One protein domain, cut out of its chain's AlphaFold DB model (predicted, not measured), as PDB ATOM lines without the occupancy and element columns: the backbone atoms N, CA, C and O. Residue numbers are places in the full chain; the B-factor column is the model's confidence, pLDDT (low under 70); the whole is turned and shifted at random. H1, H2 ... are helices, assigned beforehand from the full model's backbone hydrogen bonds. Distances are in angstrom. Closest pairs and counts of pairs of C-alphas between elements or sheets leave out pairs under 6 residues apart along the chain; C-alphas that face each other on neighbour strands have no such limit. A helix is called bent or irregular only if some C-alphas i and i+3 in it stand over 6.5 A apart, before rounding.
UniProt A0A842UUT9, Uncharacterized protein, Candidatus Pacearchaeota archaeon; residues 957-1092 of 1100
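AT A GLANCE: This is residues 957 to 1092 of the 1100 residues of an uncharacterized protein of Candidatus Pacearchaeota archaeon (UniProt A0A842UUT9). One long helix, H4, with a kink near residue 1030, is the spine of an elongated, all-helix domain: the hairpin of H2 and H3 packs on its residues 1032 to 1044, and H5 and H6 pack on its later residues, 1041 to 1056. H1 makes a corner with this body, and its residues 957 to 974 stick out as a free arm. H2, H3 and H4 form an up-and-down bundle, each running against the one before. The printed part has 136 residues with six named helices, H1 to H6 in chain order, and no named strand. The whole is loose, with a radius of gyration of the C-alphas of 20.2 A and spans of 65 by 39 by 25 A.

HOW THE PARTS SIT: H1, residues 957 to 979, and H2, residues 983 to 1000, are close but not clearly touching; their closest C-alphas, of Trp 979 and Val 985, are 6.6 A apart, and their lines are only just about perpendicular, at 73 degrees. H2 and H3, residues 1004 to 1017, touch as a hairpin, with a shallow tilt of 17 degrees, opposite ways; the closest C-alphas, of Thr 995 and Ala 1007, are 4.7 A apart. H4, residues 1023 to 1057, is the hub, touching four helices. It touches H2 with residues 1032 to 1040 alone, closest at the C-alphas of Lys 996 and Ile 1036, 7.2 A. H3 and H4 are a hairpin, closest at the C-alphas of Leu 1004 and Ile 1040, 7.0 A. H4 and H5, residues 1061 to 1075, are a hairpin with a shallow tilt of 22 degrees, closest at the C-alphas of Tyr 1052 and Ser 1064, 5.3 A. H6, residues 1080 to 1091, touches H4 at a shallow tilt of 10 degrees, the same way; the closest C-alphas, of Val 1049 and Met 1090, are 7.4 A apart. Every O i to N i+4 pair is within hydrogen-bond range in H1, H2, H3, H5 and H6, and 28 of 31 are in H4.

IN THESE COORDINATES: H1 begins at C-alpha 957 (48.811, 102.947, 86.909) and is 33.2 A long. H2 measures 26.0 A. H4 runs 49.7 A, from C-alpha 1023 (39.410, 131.940, 69.047); it has a kink of 41 degrees near residue 1030 and is irregular, but only just: C-alphas 1028 and 1031 are 6.6 A apart. H6 ends at C-alpha 1091 (69.660, 122.803, 39.429).

THE WHOLE: The two C-alphas farthest apart, of Ile 957 and Asn 1059, are 68.8 A apart. The printed part has no cut, and its five links between helices are tight. The mean pLDDT of the printed part is 83.7, and Lys 1092 is under 70.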
ATOM      1  N   ILE A 957      48.330 101.659  87.435       81.38
ATOM      2  CA  ILE A 957      48.811 102.947  86.909       81.38
ATOM      3  C   ILE A 957      48.533 103.059  85.403       81.38
ATOM      4  O   ILE A 957      48.039 104.095  84.954       81.38
ATOM      5  N   ILE A 958      48.778 101.997  84.629       80.19
ATOM      6  CA  ILE A 958      48.485 101.954  83.187       80.19
ATOM      7  C   ILE A 958      46.978 102.126  82.936       80.19
ATOM      8  O   ILE A 958      46.589 102.960  82.117       80.19
ATOM      9  N   ALA A 959      46.121 101.428  83.687       77.06
ATOM     10  CA  ALA A 959      44.667 101.570  83.588       77.06
ATOM     11  C   ALA A 959      44.196 103.008  83.892       77.06
ATOM     12  O   ALA A 959      43.367 103.556  83.165       77.06
ATOM     13  N   ILE A 960      44.767 103.660  84.912       81.50
ATOM     14  CA  ILE A 960      44.475 105.067  85.233       81.50
ATOM     15  C   ILE A 960      44.915 106.002  84.094       81.50
ATOM     16  O   ILE A 960      44.165 106.909  83.732       81.50
ATOM     17  N   ILE A 961      46.085 105.775  83.484       84.44
ATOM     18  CA  ILE A 961      46.565 106.560  82.331       84.44
ATOM     19  C   ILE A 961      45.615 106.410  81.130       84.44
ATOM     20  O   ILE A 961      45.264 107.414  80.506       84.44
ATOM     21  N   ILE A 962      45.145 105.191  80.843       80.50
ATOM     22  CA  ILE A 962      44.174 104.914  79.772       80.50
ATOM     23  C   ILE A 962      42.839 105.624  80.048       80.50
ATOM     24  O   ILE A 962      42.316 106.303  79.165       80.50
ATOM     25  N   ILE A 963      42.315 105.555  81.275       79.75
ATOM     26  CA  ILE A 963      41.071 106.243  81.660       79.75
ATOM     27  C   ILE A 963      41.213 107.767  81.520       79.75
ATOM     28  O   ILE A 963      40.338 108.416  80.945       79.75
ATOM     29  N   VAL A 964      42.328 108.353  81.971       84.94
ATOM     30  CA  VAL A 964      42.606 109.792  81.802       84.94
ATOM     31  C   VAL A 964      42.697 110.172  80.319       84.94
ATOM     32  O   VAL A 964      42.152 111.202  79.915       84.94
ATOM     33  N   TYR A 965      43.321 109.338  79.485       86.25
ATOM     34  CA  TYR A 965      43.383 109.542  78.037       86.25
ATOM     35  C   TYR A 965      41.991 109.499  77.379       86.25
ATOM     36  O   TYR A 965      41.652 110.407  76.615       86.25
ATOM     37  N   LEU A 966      41.151 108.517  77.725       76.88
ATOM     38  CA  LEU A 966      39.770 108.404  77.238       76.88
ATOM     39  C   LEU A 966      38.917 109.611  77.658       76.88
ATOM     40  O   LEU A 966      38.239 110.205  76.820       76.88
ATOM     41  N   VAL A 967      39.016 110.059  78.915       79.94
ATOM     42  CA  VAL A 967      38.343 111.281  79.394       79.94
ATOM     43  C   VAL A 967      38.800 112.515  78.600       79.94
ATOM     44  O   VAL A 967      37.973 113.337  78.203       79.94
ATOM     45  N   ILE A 968      40.093 112.627  78.274       79.12
ATOM     46  CA  ILE A 968      40.618 113.698  77.411       79.12
ATOM     47  C   ILE A 968      40.060 113.607  75.976       79.12
ATOM     48  O   ILE A 968      39.839 114.650  75.353       79.12
ATOM     49  N   LEU A 969      39.810 112.410  75.432       75.19
ATOM     50  CA  LEU A 969      39.149 112.241  74.129       75.19
ATOM     51  C   LEU A 969      37.666 112.636  74.171       75.19
ATOM     52  O   LEU A 969      37.224 113.385  73.298       75.19
ATOM     53  N   VAL A 970      36.917 112.230  75.200       75.00
ATOM     54  CA  VAL A 970      35.502 112.613  75.377       75.00
ATOM     55  C   VAL A 970      35.362 114.132  75.519       75.00
ATOM     56  O   VAL A 970      34.560 114.748  74.817       75.00
ATOM     57  N   ILE A 971      36.212 114.778  76.328       76.94
ATOM     58  CA  ILE A 971      36.246 116.245  76.465       76.94
ATOM     59  C   ILE A 971      36.561 116.932  75.121       76.94
ATOM     60  O   ILE A 971      36.004 117.994  74.831       76.94
ATOM     61  N   LYS A 972      37.408 116.339  74.264       74.25
ATOM     62  CA  LYS A 972      37.656 116.845  72.900       74.25
ATOM     63  C   LYS A 972      36.430 116.686  71.991       74.25
ATOM     64  O   LYS A 972      36.069 117.675  71.356       74.25
ATOM     65  N   LYS A 973      35.776 115.511  71.948       74.62
ATOM     66  CA  LYS A 973      34.533 115.292  71.172       74.62
ATOM     67  C   LYS A 973      33.458 116.312  71.577       74.62
ATOM     68  O   LYS A 973      33.012 117.085  70.733       74.62
ATOM     69  N   LEU A 974      33.137 116.414  72.872       76.31
ATOM     70  CA  LEU A 974      32.129 117.347  73.406       76.31
ATOM     71  C   LEU A 974      32.435 118.822  73.088       76.31
ATOM     72  O   LEU A 974      31.534 119.608  72.790       76.31
ATOM     73  N   ARG A 975      33.712 119.216  73.126       75.62
ATOM     74  CA  ARG A 975      34.144 120.579  72.790       75.62
ATOM     75  C   ARG A 975      34.027 120.883  71.293       75.62
ATOM     76  O   ARG A 975      33.692 122.012  70.949       75.62
ATOM     77  N   ILE A 976      34.258 119.902  70.420       76.62
ATOM     78  CA  ILE A 976      34.033 120.038  68.971       76.62
ATOM     79  C   ILE A 976      32.530 120.083  68.662       76.62
ATOM     80  O   ILE A 976      32.111 120.949  67.899       76.62
ATOM     81  N   TYR A 977      31.716 119.234  69.300       78.25
ATOM     82  CA  TYR A 977      30.252 119.252  69.179       78.25
ATOM     83  C   TYR A 977      29.664 120.617  69.576       78.25
ATOM     84  O   TYR A 977      28.877 121.196  68.834       78.25
ATOM     85  N   ASN A 978      30.109 121.202  70.695       75.81
ATOM     86  CA  ASN A 978      29.664 122.542  71.088       75.81
ATOM     87  C   ASN A 978      30.125 123.656  70.129       75.81
ATOM     88  O   ASN A 978      29.393 124.626  69.973       75.81
ATOM     89  N   TRP A 979      31.278 123.530  69.460       81.88
ATOM     90  CA  TRP A 979      31.677 124.482  68.412       81.88
ATOM     91  C   TRP A 979      30.880 124.313  67.113       81.88
ATOM     92  O   TRP A 979      30.584 125.308  66.461       81.88
ATOM     93  N   LYS A 980      30.479 123.087  66.750       77.69
ATOM     94  CA  LYS A 980      29.609 122.807  65.592       77.69
ATOM     95  C   LYS A 980      28.197 123.415  65.699       77.69
ATOM     96  O   LYS A 980      27.443 123.320  64.743       77.69
ATOM     97  N   LYS A 981      27.832 124.040  66.823       78.69
ATOM     98  CA  LYS A 981      26.566 124.782  66.978       78.69
ATOM     99  C   LYS A 981      26.599 126.177  66.343       78.69
ATOM    100  O   LYS A 981      25.554 126.807  66.221       78.69
ATOM    101  N   GLU A 982      27.776 126.664  65.953       79.81
ATOM    102  CA  GLU A 982      27.944 127.930  65.237       79.81
ATOM    103  C   GLU A 982      28.071 127.672  63.727       79.81
ATOM    104  O   GLU A 982      28.911 126.885  63.286       79.81
ATOM    105  N   GLU A 983      27.258 128.351  62.916       79.25
ATOM    106  CA  GLU A 983      27.148 128.075  61.477       79.25
ATOM    107  C   GLU A 983      28.471 128.297  60.717       79.25
ATOM    108  O   GLU A 983      28.890 127.453  59.923       79.25
ATOM    109  N   ASP A 984      29.194 129.379  61.027       83.94
ATOM    110  CA  ASP A 984      30.524 129.655  60.461       83.94
ATOM    111  C   ASP A 984      31.544 128.551  60.787       83.94
ATOM    112  O   ASP A 984      32.457 128.290  60.000       83.94
ATOM    113  N   VAL A 985      31.397 127.866  61.928       83.88
ATOM    114  CA  VAL A 985      32.270 126.741  62.287       83.88
ATOM    115  C   VAL A 985      31.974 125.538  61.401       83.88
ATOM    116  O   VAL A 985      32.920 124.954  60.870       83.88
ATOM    117  N   ILE A 986      30.695 125.194  61.194       84.44
ATOM    118  CA  ILE A 986      30.283 124.115  60.278       84.44
ATOM    119  C   ILE A 986      30.869 124.380  58.883       84.44
ATOM    120  O   ILE A 986      31.638 123.563  58.374       84.44
ATOM    121  N   ARG A 987      30.622 125.579  58.334       85.81
ATOM    122  CA  ARG A 987      31.128 126.018  57.021       85.81
ATOM    123  C   ARG A 987      32.648 125.834  56.891       85.81
ATOM    124  O   ARG A 987      33.117 125.311  55.882       85.81
ATOM    125  N   VAL A 988      33.441 126.198  57.907       86.06
ATOM    126  CA  VAL A 988      34.905 125.992  57.877       86.06
ATOM    127  C   VAL A 988      35.292 124.507  57.958       86.06
ATOM    128  O   VAL A 988      36.242 124.102  57.283       86.06
ATOM    129  N   PHE A 989      34.600 123.681  58.750       86.38
ATOM    130  CA  PHE A 989      34.875 122.239  58.824       86.38
ATOM    131  C   PHE A 989      34.586 121.522  57.497       86.38
ATOM    132  O   PHE A 989      35.407 120.701  57.068       86.38
ATOM    133  N   ASP A 990      33.484 121.850  56.823       88.56
ATOM    134  CA  ASP A 990      33.129 121.224  55.548       88.56
ATOM    135  C   ASP A 990      33.987 121.733  54.386       88.56
ATOM    136  O   ASP A 990      34.540 120.911  53.658       88.56
ATOM    137  N   LEU A 991      34.296 123.032  54.297       90.12
ATOM    138  CA  LEU A 991      35.284 123.509  53.319       90.12
ATOM    139  C   LEU A 991      36.662 122.841  53.525       90.12
ATOM    140  O   LEU A 991      37.372 122.551  52.560       90.12
ATOM    141  N   ILE A 992      37.061 122.533  54.769       87.31
ATOM    142  CA  ILE A 992      38.283 121.757  55.076       87.31
ATOM    143  C   ILE A 992      38.185 120.303  54.570       87.31
ATOM    144  O   ILE A 992      39.189 119.741  54.124       87.31
ATOM    145  N   LYS A 993      37.001 119.685  54.625       90.00
ATOM    146  CA  LYS A 993      36.697 118.333  54.114       90.00
ATOM    147  C   LYS A 993      36.715 118.313  52.578       90.00
ATOM    148  O   LYS A 993      37.356 117.450  51.978       90.00
ATOM    149  N   GLU A 994      36.109 119.309  51.944       88.06
ATOM    150  CA  GLU A 994      36.064 119.495  50.491       88.06
ATOM    151  C   GLU A 994      37.430 119.843  49.901       88.06
ATOM    152  O   GLU A 994      37.825 119.260  48.893       88.06
ATOM    153  N   THR A 995      38.211 120.713  50.552       89.25
ATOM    154  CA  THR A 995      39.573 121.037  50.093       89.25
ATOM    155  C   THR A 995      40.467 119.793  50.085       89.25
ATOM    156  O   THR A 995      41.254 119.611  49.159       89.25
ATOM    157  N   LYS A 996      40.332 118.894  51.075       85.94
ATOM    158  CA  LYS A 996      41.031 117.594  51.064       85.94
ATOM    159  C   LYS A 996      40.577 116.713  49.896       85.94
ATOM    160  O   LYS A 996      41.429 116.156  49.214       85.94
ATOM    161  N   ARG A 997      39.264 116.602  49.648       88.69
ATOM    162  CA  ARG A 997      38.705 115.832  48.518       88.69
ATOM    163  C   ARG A 997      39.206 116.361  47.169       88.69
ATOM    164  O   ARG A 997      39.635 115.569  46.336       88.69
ATOM    165  N   ALA A 998      39.234 117.679  46.977       85.00
ATOM    166  CA  ALA A 998      39.800 118.311  45.785       85.00
ATOM    167  C   ALA A 998      41.308 118.011  45.637       85.00
ATOM    168  O   ALA A 998      41.744 117.547  44.590       85.00
ATOM    169  N   LEU A 999      42.089 118.141  46.721       84.06
ATOM    170  CA  LEU A 999      43.520 117.798  46.742       84.06
ATOM    171  C   LEU A 999      43.831 116.311  46.488       84.06
ATOM    172  O   LEU A 999      44.951 116.012  46.059       84.06
ATOM    173  N   LEU A1000      42.892 115.399  46.758       85.00
ATOM    174  CA  LEU A1000      42.988 113.979  46.399       85.00
ATOM    175  C   LEU A1000      42.673 113.758  44.914       85.00
ATOM    176  O   LEU A1000      43.464 113.124  44.228       85.00
ATOM    177  N   ARG A1001      41.597 114.362  44.389       86.19
ATOM    178  CA  ARG A1001      41.202 114.303  42.963       86.19
ATOM    179  C   ARG A1001      42.076 115.156  42.021       86.19
ATOM    180  O   ARG A1001      41.631 115.502  40.936       86.19
ATOM    181  N   GLU A1002      43.282 115.544  42.447       81.50
ATOM    182  CA  GLU A1002      44.224 116.434  41.731       81.50
ATOM    183  C   GLU A1002      43.693 117.861  41.409       81.50
ATOM    184  O   GLU A1002      44.439 118.696  40.890       81.50
ATOM    185  N   ASP A1003      42.447 118.180  41.769       88.75
ATOM    186  CA  ASP A1003      41.732 119.420  41.460       88.75
ATOM    187  C   ASP A1003      42.238 120.602  42.301       88.75
ATOM    188  O   ASP A1003      41.734 120.946  43.375       88.75
ATOM    189  N   LEU A1004      43.283 121.237  41.780       86.69
ATOM    190  CA  LEU A1004      43.877 122.445  42.342       86.69
ATOM    191  C   LEU A1004      42.964 123.673  42.272       86.69
ATOM    192  O   LEU A1004      43.118 124.569  43.100       86.69
ATOM    193  N   SER A1005      42.041 123.743  41.312       84.88
ATOM    194  CA  SER A1005      41.181 124.915  41.127       84.88
ATOM    195  C   SER A1005      40.184 125.021  42.276       84.88
ATOM    196  O   SER A1005      40.225 125.999  43.028       84.88
ATOM    197  N   SER A1006      39.386 123.974  42.505       86.44
ATOM    198  CA  SER A1006      38.467 123.941  43.645       86.44
ATOM    199  C   SER A1006      39.214 123.874  44.979       86.44
ATOM    200  O   SER A1006      38.771 124.480  45.951       86.44
ATOM    201  N   ALA A1007      40.389 123.232  45.054       89.25
ATOM    202  CA  ALA A1007      41.196 123.258  46.279       89.25
ATOM    203  C   ALA A1007      41.651 124.678  46.668       89.25
ATOM    204  O   ALA A1007      41.646 125.020  47.855       89.25
ATOM    205  N   ARG A1008      42.025 125.525  45.696       88.12
ATOM    206  CA  ARG A1008      42.308 126.943  45.958       88.12
ATOM    207  C   ARG A1008      41.033 127.690  46.343       88.12
ATOM    208  O   ARG A1008      41.053 128.385  47.352       88.12
ATOM    209  N   GLU A1009      39.936 127.532  45.602       91.00
ATOM    210  CA  GLU A1009      38.673 128.231  45.882       91.00
ATOM    211  C   GLU A1009      38.153 127.944  47.301       91.00
ATOM    212  O   GLU A1009      37.884 128.870  48.068       91.00
ATOM    213  N   HIS A1010      38.107 126.672  47.704       91.19
ATOM    214  CA  HIS A1010      37.713 126.279  49.057       91.19
ATOM    215  C   HIS A1010      38.687 126.814  50.118       91.19
ATOM    216  O   HIS A1010      38.247 127.275  51.169       91.19
ATOM    217  N   TYR A1011      39.997 126.866  49.843       91.75
ATOM    218  CA  TYR A1011      40.967 127.507  50.741       91.75
ATOM    219  C   TYR A1011      40.793 129.037  50.847       91.75
ATOM    220  O   TYR A1011      41.011 129.605  51.922       91.75
ATOM    221  N   HIS A1012      40.365 129.711  49.777       90.88
ATOM    222  CA  HIS A1012      39.996 131.128  49.815       90.88
ATOM    223  C   HIS A1012      38.745 131.352  50.679       90.88
ATOM    224  O   HIS A1012      38.814 132.143  51.620       90.88
ATOM    225  N   LYS A1013      37.682 130.561  50.483       89.88
ATOM    226  CA  LYS A1013      36.482 130.581  51.342       89.88
ATOM    227  C   LYS A1013      36.824 130.283  52.812       89.88
ATOM    228  O   LYS A1013      36.397 131.011  53.703       89.88
ATOM    229  N   ILE A1014      37.685 129.294  53.098       89.00
ATOM    230  CA  ILE A1014      38.202 129.044  54.462       89.00
ATOM    231  C   ILE A1014      38.839 130.311  55.037       89.00
ATOM    232  O   ILE A1014      38.589 130.646  56.189       89.00
ATOM    233  N   ARG A1015      39.661 131.030  54.264       88.62
ATOM    234  CA  ARG A1015      40.332 132.255  54.727       88.62
ATOM    235  C   ARG A1015      39.354 133.398  55.041       88.62
ATOM    236  O   ARG A1015      39.712 134.257  55.845       88.62
ATOM    237  N   GLU A1016      38.165 133.402  54.449       87.81
ATOM    238  CA  GLU A1016      37.110 134.402  54.672       87.81
ATOM    239  C   GLU A1016      36.269 134.099  55.922       87.81
ATOM    240  O   GLU A1016      36.016 135.010  56.706       87.81
ATOM    241  N   TYR A1017      35.930 132.829  56.178       86.19
ATOM    242  CA  TYR A1017      35.190 132.414  57.385       86.19
ATOM    243  C   TYR A1017      36.083 132.202  58.625       86.19
ATOM    244  O   TYR A1017      35.649 132.393  59.761       86.19
ATOM    245  N   TYR A1018      37.362 131.849  58.453       87.44
ATOM    246  CA  TYR A1018      38.290 131.581  59.564       87.44
ATOM    247  C   TYR A1018      38.498 132.761  60.548       87.44
ATOM    248  O   TYR A1018      38.747 132.501  61.725       87.44
ATOM    249  N   PRO A1019      38.408 134.049  60.154       87.94
ATOM    250  CA  PRO A1019      38.365 135.178  61.087       87.94
ATOM    251  C   PRO A1019      37.109 135.248  61.967       87.94
ATOM    252  O   PRO A1019      37.203 135.807  63.060       87.94
ATOM    253  N   LEU A1020      35.977 134.684  61.534       85.81
ATOM    254  CA  LEU A1020      34.681 134.793  62.218       85.81
ATOM    255  C   LEU A1020      34.561 133.794  63.382       85.81
ATOM    256  O   LEU A1020      34.194 134.179  64.488       85.81
ATOM    257  N   ILE A1021      34.994 132.547  63.169       87.94
ATOM    258  CA  ILE A1021      34.891 131.446  64.149       87.94
ATOM    259  C   ILE A1021      35.593 131.720  65.506       87.94
ATOM    260  O   ILE A1021      36.560 132.491  65.565       87.94
ATOM    261  N   PRO A1022      35.215 131.053  66.617       82.25
ATOM    262  CA  PRO A1022      35.763 131.335  67.946       82.25
ATOM    263  C   PRO A1022      37.276 131.134  68.059       82.25
ATOM    264  O   PRO A1022      37.837 130.167  67.547       82.25
ATOM    265  N   GLU A1023      37.950 131.984  68.835       81.38
ATOM    266  CA  GLU A1023      39.410 131.940  69.047       81.38
ATOM    267  C   GLU A1023      39.916 130.590  69.594       81.38
ATOM    268  O   GLU A1023      41.005 130.119  69.255       81.38
ATOM    269  N   ALA A1024      39.095 129.915  70.399       73.81
ATOM    270  CA  ALA A1024      39.393 128.579  70.902       73.81
ATOM    271  C   ALA A1024      39.323 127.493  69.804       73.81
ATOM    272  O   ALA A1024      40.050 126.501  69.903       73.81
ATOM    273  N   CYS A1025      38.495 127.696  68.771       83.06
ATOM    274  CA  CYS A1025      38.361 126.836  67.592       83.06
ATOM    275  C   CYS A1025      39.441 127.153  66.540       83.06
ATOM    276  O   CYS A1025      40.095 126.235  66.040       83.06
ATOM    277  N   LYS A1026      39.740 128.443  66.295       82.25
ATOM    278  CA  LYS A1026      40.864 128.906  65.449       82.25
ATOM    279  C   LYS A1026      42.162 128.176  65.805       82.25
ATOM    280  O   LYS A1026      42.791 127.565  64.945       82.25
ATOM    281  N   LYS A1027      42.528 128.145  67.092       82.94
ATOM    282  CA  LYS A1027      43.740 127.459  67.587       82.94
ATOM    283  C   LYS A1027      43.781 125.954  67.280       82.94
ATOM    284  O   LYS A1027      44.867 125.421  67.059       82.94
ATOM    285  N   TYR A1028      42.630 125.284  67.227       83.81
ATOM    286  CA  TYR A1028      42.517 123.878  66.829       83.81
ATOM    287  C   TYR A1028      42.649 123.716  65.303       83.81
ATOM    288  O   TYR A1028      43.508 122.973  64.816       83.81
ATOM    289  N   LEU A1029      41.866 124.475  64.531       85.12
ATOM    290  CA  LEU A1029      41.820 124.368  63.069       85.12
ATOM    291  C   LEU A1029      43.080 124.894  62.365       85.12
ATOM    292  O   LEU A1029      43.398 124.416  61.275       85.12
ATOM    293  N   TYR A1030      43.857 125.787  62.989       85.44
ATOM    294  CA  TYR A1030      45.105 126.335  62.438       85.44
ATOM    295  C   TYR A1030      46.050 125.255  61.886       85.44
ATOM    296  O   TYR A1030      46.603 125.407  60.796       85.44
ATOM    297  N   LYS A1031      46.213 124.128  62.600       83.31
ATOM    298  CA  LYS A1031      47.082 123.013  62.173       83.31
ATOM    299  C   LYS A1031      46.576 122.351  60.882       83.31
ATOM    300  O   LYS A1031      47.389 121.945  60.050       83.31
ATOM    301  N   HIS A1032      45.259 122.284  60.687       82.81
ATOM    302  CA  HIS A1032      44.623 121.696  59.506       82.81
ATOM    303  C   HIS A1032      44.640 122.656  58.311       82.81
ATOM    304  O   HIS A1032      45.094 122.266  57.237       82.81
ATOM    305  N   VAL A1033      44.269 123.925  58.511       87.19
ATOM    306  CA  VAL A1033      44.333 124.973  57.473       87.19
ATOM    307  C   VAL A1033      45.775 125.172  56.982       87.19
ATOM    308  O   VAL A1033      46.021 125.268  55.781       87.19
ATOM    309  N   LYS A1034      46.763 125.126  57.889       87.00
ATOM    310  CA  LYS A1034      48.193 125.175  57.539       87.00
ATOM    311  C   LYS A1034      48.666 123.936  56.767       87.00
ATOM    312  O   LYS A1034      49.433 124.097  55.820       87.00
ATOM    313  N   LYS A1035      48.212 122.722  57.123       86.56
ATOM    314  CA  LYS A1035      48.481 121.498  56.336       86.56
ATOM    315  C   LYS A1035      47.908 121.618  54.915       86.56
ATOM    316  O   LYS A1035      48.631 121.350  53.962       86.56
ATOM    317  N   ILE A1036      46.656 122.067  54.779       87.19
ATOM    318  CA  ILE A1036      45.979 122.281  53.488       87.19
ATOM    319  C   ILE A1036      46.757 123.267  52.613       87.19
ATOM    320  O   ILE A1036      47.108 122.931  51.484       87.19
ATOM    321  N   ARG A1037      47.114 124.439  53.152       86.81
ATOM    322  CA  ARG A1037      47.903 125.439  52.419       86.81
ATOM    323  C   ARG A1037      49.215 124.858  51.886       86.81
ATOM    324  O   ARG A1037      49.532 125.042  50.720       86.81
ATOM    325  N   ILE A1038      49.958 124.129  52.724       86.00
ATOM    326  CA  ILE A1038      51.235 123.513  52.335       86.00
ATOM    327  C   ILE A1038      51.037 122.429  51.261       86.00
ATOM    328  O   ILE A1038      51.918 122.245  50.428       86.00
ATOM    329  N   ALA A1039      49.900 121.725  51.246       85.50
ATOM    330  CA  ALA A1039      49.574 120.759  50.197       85.50
ATOM    331  C   ALA A1039      49.267 121.435  48.845       85.50
ATOM    332  O   ALA A1039      49.742 120.950  47.817       85.50
ATOM    333  N   ILE A1040      48.562 122.574  48.855       87.19
ATOM    334  CA  ILE A1040      48.340 123.424  47.671       87.19
ATOM    335  C   ILE A1040      49.681 123.995  47.181       87.19
ATOM    336  O   ILE A1040      50.095 123.677  46.068       87.19
ATOM    337  N   ASP A1041      50.421 124.721  48.037       86.31
ATOM    338  CA  ASP A1041      51.740 125.306  47.724       86.31
ATOM    339  C   ASP A1041      52.724 124.229  47.176       86.31
ATOM    340  O   ASP A1041      53.551 124.516  46.306       86.31
ATOM    341  N   LYS A1042      52.634 122.971  47.655       85.25
ATOM    342  CA  LYS A1042      53.418 121.811  47.173       85.25
ATOM    343  C   LYS A1042      52.999 121.353  45.773       85.25
ATOM    344  O   LYS A1042      53.875 121.128  44.942       85.25
ATOM    345  N   ARG A1043      51.704 121.138  45.515       84.44
ATOM    346  CA  ARG A1043      51.224 120.712  44.186       84.44
ATOM    347  C   ARG A1043      51.497 121.805  43.140       84.44
ATOM    348  O   ARG A1043      52.021 121.499  42.071       84.44
ATOM    349  N   ASP A1044      51.260 123.067  43.496       84.69
ATOM    350  CA  ASP A1044      51.489 124.226  42.625       84.69
ATOM    351  C   ASP A1044      52.956 124.355  42.193       84.69
ATOM    352  O   ASP A1044      53.231 124.490  40.999       84.69
ATOM    353  N   ILE A1045      53.922 124.230  43.117       86.94
ATOM    354  CA  ILE A1045      55.340 124.320  42.738       86.94
ATOM    355  C   ILE A1045      55.791 123.153  41.844       86.94
ATOM    356  O   ILE A1045      56.623 123.359  40.966       86.94
ATOM    357  N   PHE A1046      55.250 121.937  42.018       85.06
ATOM    358  CA  PHE A1046      55.606 120.802  41.155       85.06
ATOM    359  C   PHE A1046      55.070 120.972  39.729       85.06
ATOM    360  O   PHE A1046      55.786 120.655  38.779       85.06
ATOM    361  N   ASN A1047      53.865 121.528  39.570       85.06
ATOM    362  CA  ASN A1047      53.303 121.834  38.255       85.06
ATOM    363  C   ASN A1047      54.078 122.960  37.555       85.06
ATOM    364  O   ASN A1047      54.442 122.815  36.389       85.06
ATOM    365  N   LEU A1048      54.423 124.035  38.273       87.00
ATOM    366  CA  LEU A1048      55.254 125.110  37.721       87.00
ATOM    367  C   LEU A1048      56.660 124.623  37.335       87.00
ATOM    368  O   LEU A1048      57.167 125.021  36.292       87.00
ATOM    369  N   VAL A1049      57.280 123.733  38.121       87.06
ATOM    370  CA  VAL A1049      58.579 123.125  37.770       87.06
ATOM    371  C   VAL A1049      58.477 122.256  36.514       87.06
ATOM    372  O   VAL A1049      59.365 122.331  35.669       87.06
ATOM    373  N   LYS A1050      57.391 121.491  36.339       86.06
ATOM    374  CA  LYS A1050      57.144 120.694  35.124       86.06
ATOM    375  C   LYS A1050      57.007 121.579  33.877       86.06
ATOM    376  O   LYS A1050      57.626 121.289  32.854       86.06
ATOM    377  N   GLU A1051      56.262 122.684  33.958       85.00
ATOM    378  CA  GLU A1051      56.167 123.633  32.839       85.00
ATOM    379  C   GLU A1051      57.458 124.444  32.635       85.00
ATOM    380  O   GLU A1051      57.790 124.761  31.497       85.00
ATOM    381  N   TYR A1052      58.243 124.719  33.684       87.12
ATOM    382  CA  TYR A1052      59.573 125.333  33.560       87.12
ATOM    383  C   TYR A1052      60.560 124.415  32.822       87.12
ATOM    384  O   TYR A1052      61.254 124.862  31.910       87.12
ATOM    385  N   GLU A1053      60.602 123.125  33.172       84.81
ATOM    386  CA  GLU A1053      61.399 122.106  32.472       84.81
ATOM    387  C   GLU A1053      61.018 122.020  30.991       84.81
ATOM    388  O   GLU A1053      61.892 121.997  30.122       84.81
ATOM    389  N   LYS A1054      59.714 122.036  30.700       86.38
ATOM    390  CA  LYS A1054      59.170 122.024  29.342       86.38
ATOM    391  C   LYS A1054      59.516 123.299  28.564       86.38
ATOM    392  O   LYS A1054      60.119 123.198  27.501       86.38
ATOM    393  N   ALA A1055      59.246 124.485  29.111       85.38
ATOM    394  CA  ALA A1055      59.589 125.769  28.492       85.38
ATOM    395  C   ALA A1055      61.097 125.889  28.208       85.38
ATOM    396  O   ALA A1055      61.496 126.364  27.146       85.38
ATOM    397  N   LYS A1056      61.942 125.388  29.118       82.75
ATOM    398  CA  LYS A1056      63.399 125.329  28.948       82.75
ATOM    399  C   LYS A1056      63.826 124.343  27.853       82.75
ATOM    400  O   LYS A1056      64.727 124.666  27.086       82.75
ATOM    401  N   LYS A1057      63.174 123.179  27.735       84.00
ATOM    402  CA  LYS A1057      63.392 122.217  26.632       84.00
ATOM    403  C   LYS A1057      62.942 122.778  25.274       84.00
ATOM    404  O   LYS A1057      63.555 122.482  24.256       84.00
ATOM    405  N   GLU A1058      61.899 123.602  25.271       87.38
ATOM    406  CA  GLU A1058      61.321 124.266  24.093       87.38
ATOM    407  C   GLU A1058      62.012 125.606  23.746       87.38
ATOM    408  O   GLU A1058      61.572 126.306  22.838       87.38
ATOM    409  N   ASN A1059      63.088 125.988  24.454       83.31
ATOM    410  CA  ASN A1059      63.793 127.276  24.326       83.31
ATOM    411  C   ASN A1059      62.906 128.534  24.499       83.31
ATOM    412  O   ASN A1059      63.281 129.632  24.075       83.31
ATOM    413  N   ARG A1060      61.755 128.414  25.178       89.81
ATOM    414  CA  ARG A1060      60.860 129.528  25.545       89.81
ATOM    415  C   ARG A1060      61.461 130.333  26.702       89.81
ATOM    416  O   ARG A1060      61.027 130.258  27.851       89.81
ATOM    417  N   ASN A1061      62.523 131.078  26.394       80.56
ATOM    418  CA  ASN A1061      63.387 131.734  27.376       80.56
ATOM    419  C   ASN A1061      62.639 132.721  28.287       80.56
ATOM    420  O   ASN A1061      62.866 132.705  29.498       80.56
ATOM    421  N   GLN A1062      61.736 133.536  27.730       80.50
ATOM    422  CA  GLN A1062      60.949 134.513  28.491       80.50
ATOM    423  C   GLN A1062      60.000 133.809  29.474       80.50
ATOM    424  O   GLN A1062      60.072 134.050  30.677       80.50
ATOM    425  N   ASP A1063      59.203 132.864  28.980       81.19
ATOM    426  CA  ASP A1063      58.271 132.047  29.759       81.19
ATOM    427  C   ASP A1063      59.003 131.292  30.879       81.19
ATOM    428  O   ASP A1063      58.547 131.246  32.020       81.19
ATOM    429  N   SER A1064      60.190 130.743  30.586       81.81
ATOM    430  CA  SER A1064      61.008 130.045  31.585       81.81
ATOM    431  C   SER A1064      61.462 130.978  32.716       81.81
ATOM    432  O   SER A1064      61.534 130.557  33.870       81.81
ATOM    433  N   LYS A1065      61.718 132.258  32.424       84.75
ATOM    434  CA  LYS A1065      62.104 133.264  33.422       84.75
ATOM    435  C   LYS A1065      60.921 133.655  34.312       84.75
ATOM    436  O   LYS A1065      61.079 133.749  35.526       84.75
ATOM    437  N   GLU A1066      59.738 133.824  33.731       86.06
ATOM    438  CA  GLU A1066      58.512 134.126  34.476       86.06
ATOM    439  C   GLU A1066      58.077 132.949  35.364       86.06
ATOM    440  O   GLU A1066      57.799 133.125  36.553       86.06
ATOM    441  N   LEU A1067      58.112 131.721  34.838       86.38
ATOM    442  CA  LEU A1067      57.884 130.504  35.621       86.38
ATOM    443  C   LEU A1067      58.905 130.366  36.760       86.38
ATOM    444  O   LEU A1067      58.530 130.001  37.874       86.38
ATOM    445  N   TYR A1068      60.175 130.711  36.527       86.25
ATOM    446  CA  TYR A1068      61.221 130.681  37.553       86.25
ATOM    447  C   TYR A1068      60.943 131.631  38.728       86.25
ATOM    448  O   TYR A1068      61.046 131.215  39.885       86.25
ATOM    449  N   ASP A1069      60.572 132.887  38.466       85.00
ATOM    450  CA  ASP A1069      60.267 133.841  39.539       85.00
ATOM    451  C   ASP A1069      58.960 133.479  40.283       85.00
ATOM    452  O   ASP A1069      58.901 133.610  41.509       85.00
ATOM    453  N   ASN A1070      57.971 132.883  39.603       84.81
ATOM    454  CA  ASN A1070      56.785 132.300  40.249       84.81
ATOM    455  C   ASN A1070      57.137 131.112  41.177       84.81
ATOM    456  O   ASN A1070      56.688 131.055  42.328       84.81
ATOM    457  N   ILE A1071      57.997 130.189  40.728       86.94
ATOM    458  CA  ILE A1071      58.510 129.070  41.542       86.94
ATOM    459  C   ILE A1071      59.243 129.594  42.783       86.94
ATOM    460  O   ILE A1071      59.003 129.125  43.895       86.94
ATOM    461  N   LYS A1072      60.120 130.586  42.608       85.19
ATOM    462  CA  LYS A1072      60.956 131.212  43.648       85.19
ATOM    463  C   LYS A1072      60.144 131.827  44.794       85.19
ATOM    464  O   LYS A1072      60.608 131.808  45.936       85.19
ATOM    465  N   ASP A1073      58.935 132.322  44.532       83.31
ATOM    466  CA  ASP A1073      58.062 132.907  45.558       83.31
ATOM    467  C   ASP A1073      57.214 131.880  46.326       83.31
ATOM    468  O   ASP A1073      56.970 132.063  47.526       83.31
ATOM    469  N   LEU A1074      56.851 130.761  45.692       82.75
ATOM    470  CA  LEU A1074      56.292 129.586  46.375       82.75
ATOM    471  C   LEU A1074      57.365 128.837  47.182       82.75
ATOM    472  O   LEU A1074      57.131 128.455  48.328       82.75
ATOM    473  N   TYR A1075      58.580 128.706  46.639       84.62
ATOM    474  CA  TYR A1075      59.714 127.998  47.245       84.62
ATOM    475  C   TYR A1075      60.019 128.476  48.672       84.62
ATOM    476  O   TYR A1075      60.220 127.664  49.577       84.62
ATOM    477  N   LYS A1076      59.969 129.797  48.903       83.88
ATOM    478  CA  LYS A1076      60.159 130.438  50.221       83.88
ATOM    479  C   LYS A1076      59.201 129.914  51.302       83.88
ATOM    480  O   LYS A1076      59.545 129.945  52.481       83.88
ATOM    481  N   ARG A1077      58.006 129.454  50.915       80.38
ATOM    482  CA  ARG A1077      56.892 129.090  51.812       80.38
ATOM    483  C   ARG A1077      56.919 127.614  52.232       80.38
ATOM    484  O   ARG A1077      56.222 127.232  53.169       80.38
ATOM    485  N   LEU A1078      57.731 126.788  51.570       83.19
ATOM    486  CA  LEU A1078      57.712 125.330  51.719       83.19
ATOM    487  C   LEU A1078      58.618 124.794  52.851       83.19
ATOM    488  O   LEU A1078      59.644 125.405  53.185       83.19
ATOM    489  N   PRO A1079      58.306 123.612  53.423       84.31
ATOM    490  CA  PRO A1079      59.199 122.894  54.337       84.31
ATOM    491  C   PRO A1079      60.546 122.515  53.693       84.31
ATOM    492  O   PRO A1079      60.622 122.293  52.483       84.31
ATOM    493  N   LYS A1080      61.605 122.380  54.508       82.06
ATOM    494  CA  LYS A1080      62.993 122.128  54.056       82.06
ATOM    495  C   LYS A1080      63.113 120.918  53.110       82.06
ATOM    496  O   LYS A1080      63.580 121.096  51.989       82.06
ATOM    497  N   LYS A1081      62.548 119.761  53.494       82.44
ATOM    498  CA  LYS A1081      62.505 118.506  52.702       82.44
ATOM    499  C   LYS A1081      61.932 118.695  51.285       82.44
ATOM    500  O   LYS A1081      62.364 118.034  50.346       82.44
ATOM    501  N   TYR A1082      60.979 119.617  51.103       78.94
ATOM    502  CA  TYR A1082      60.402 119.919  49.786       78.94
ATOM    503  C   TYR A1082      61.223 120.941  48.997       78.94
ATOM    504  O   TYR A1082      61.396 120.759  47.794       78.94
ATOM    505  N   ARG A1083      61.796 121.957  49.658       83.75
ATOM    506  CA  ARG A1083      62.769 122.866  49.026       83.75
ATOM    507  C   ARG A1083      63.961 122.100  48.453       83.75
ATOM    508  O   ARG A1083      64.291 122.282  47.290       83.75
ATOM    509  N   GLU A1084      64.533 121.175  49.217       82.62
ATOM    510  CA  GLU A1084      65.646 120.324  48.773       82.62
ATOM    511  C   GLU A1084      65.266 119.459  47.558       82.62
ATOM    512  O   GLU A1084      66.033 119.381  46.598       82.62
ATOM    513  N   LYS A1085      64.056 118.874  47.532       82.62
ATOM    514  CA  LYS A1085      63.565 118.100  46.375       82.62
ATOM    515  C   LYS A1085      63.366 118.964  45.119       82.62
ATOM    516  O   LYS A1085      63.704 118.512  44.028       82.62
ATOM    517  N   ILE A1086      62.863 120.193  45.255       83.31
ATOM    518  CA  ILE A1086      62.700 121.135  44.131       83.31
ATOM    519  C   ILE A1086      64.062 121.647  43.635       83.31
ATOM    520  O   ILE A1086      64.306 121.661  42.432       83.31
ATOM    521  N   TYR A1087      64.979 121.989  44.544       80.69
ATOM    522  CA  TYR A1087      66.330 122.436  44.197       80.69
ATOM    523  C   TYR A1087      67.111 121.360  43.429       80.69
ATOM    524  O   TYR A1087      67.653 121.631  42.358       80.69
ATOM    525  N   ASN A1088      67.097 120.117  43.927       80.44
ATOM    526  CA  ASN A1088      67.715 118.984  43.238       80.44
ATOM    527  C   ASN A1088      67.133 118.775  41.831       80.44
ATOM    528  O   ASN A1088      67.884 118.459  40.917       80.44
ATOM    529  N   ARG A1089      65.823 118.982  41.641       79.88
ATOM    530  CA  ARG A1089      65.159 118.827  40.340       79.88
ATOM    531  C   ARG A1089      65.487 119.954  39.346       79.88
ATOM    532  O   ARG A1089      65.638 119.683  38.165       79.88
ATOM    533  N   MET A1090      65.630 121.200  39.807       78.69
ATOM    534  CA  MET A1090      65.869 122.355  38.922       78.69
ATOM    535  C   MET A1090      67.344 122.626  38.590       78.69
ATOM    536  O   MET A1090      67.627 123.169  37.518       78.69
ATOM    537  N   PHE A1091      68.271 122.319  39.507       74.44
ATOM    538  CA  PHE A1091      69.660 122.803  39.429       74.44
ATOM    539  C   PHE A1091      70.736 121.712  39.454       74.44
ATOM    540  O   PHE A1091      71.882 122.005  39.114       74.44
ATOM    541  N   LYS A1092      70.418 120.472  39.850       60.75
ATOM    542  CA  LYS A1092      71.409 119.389  39.855       60.75
ATOM    543  C   LYS A1092      71.542 118.840  38.427       60.75
ATOM    544  O   LYS A1092      70.536 118.398  37.874       60.75
TER     545      LYS A1092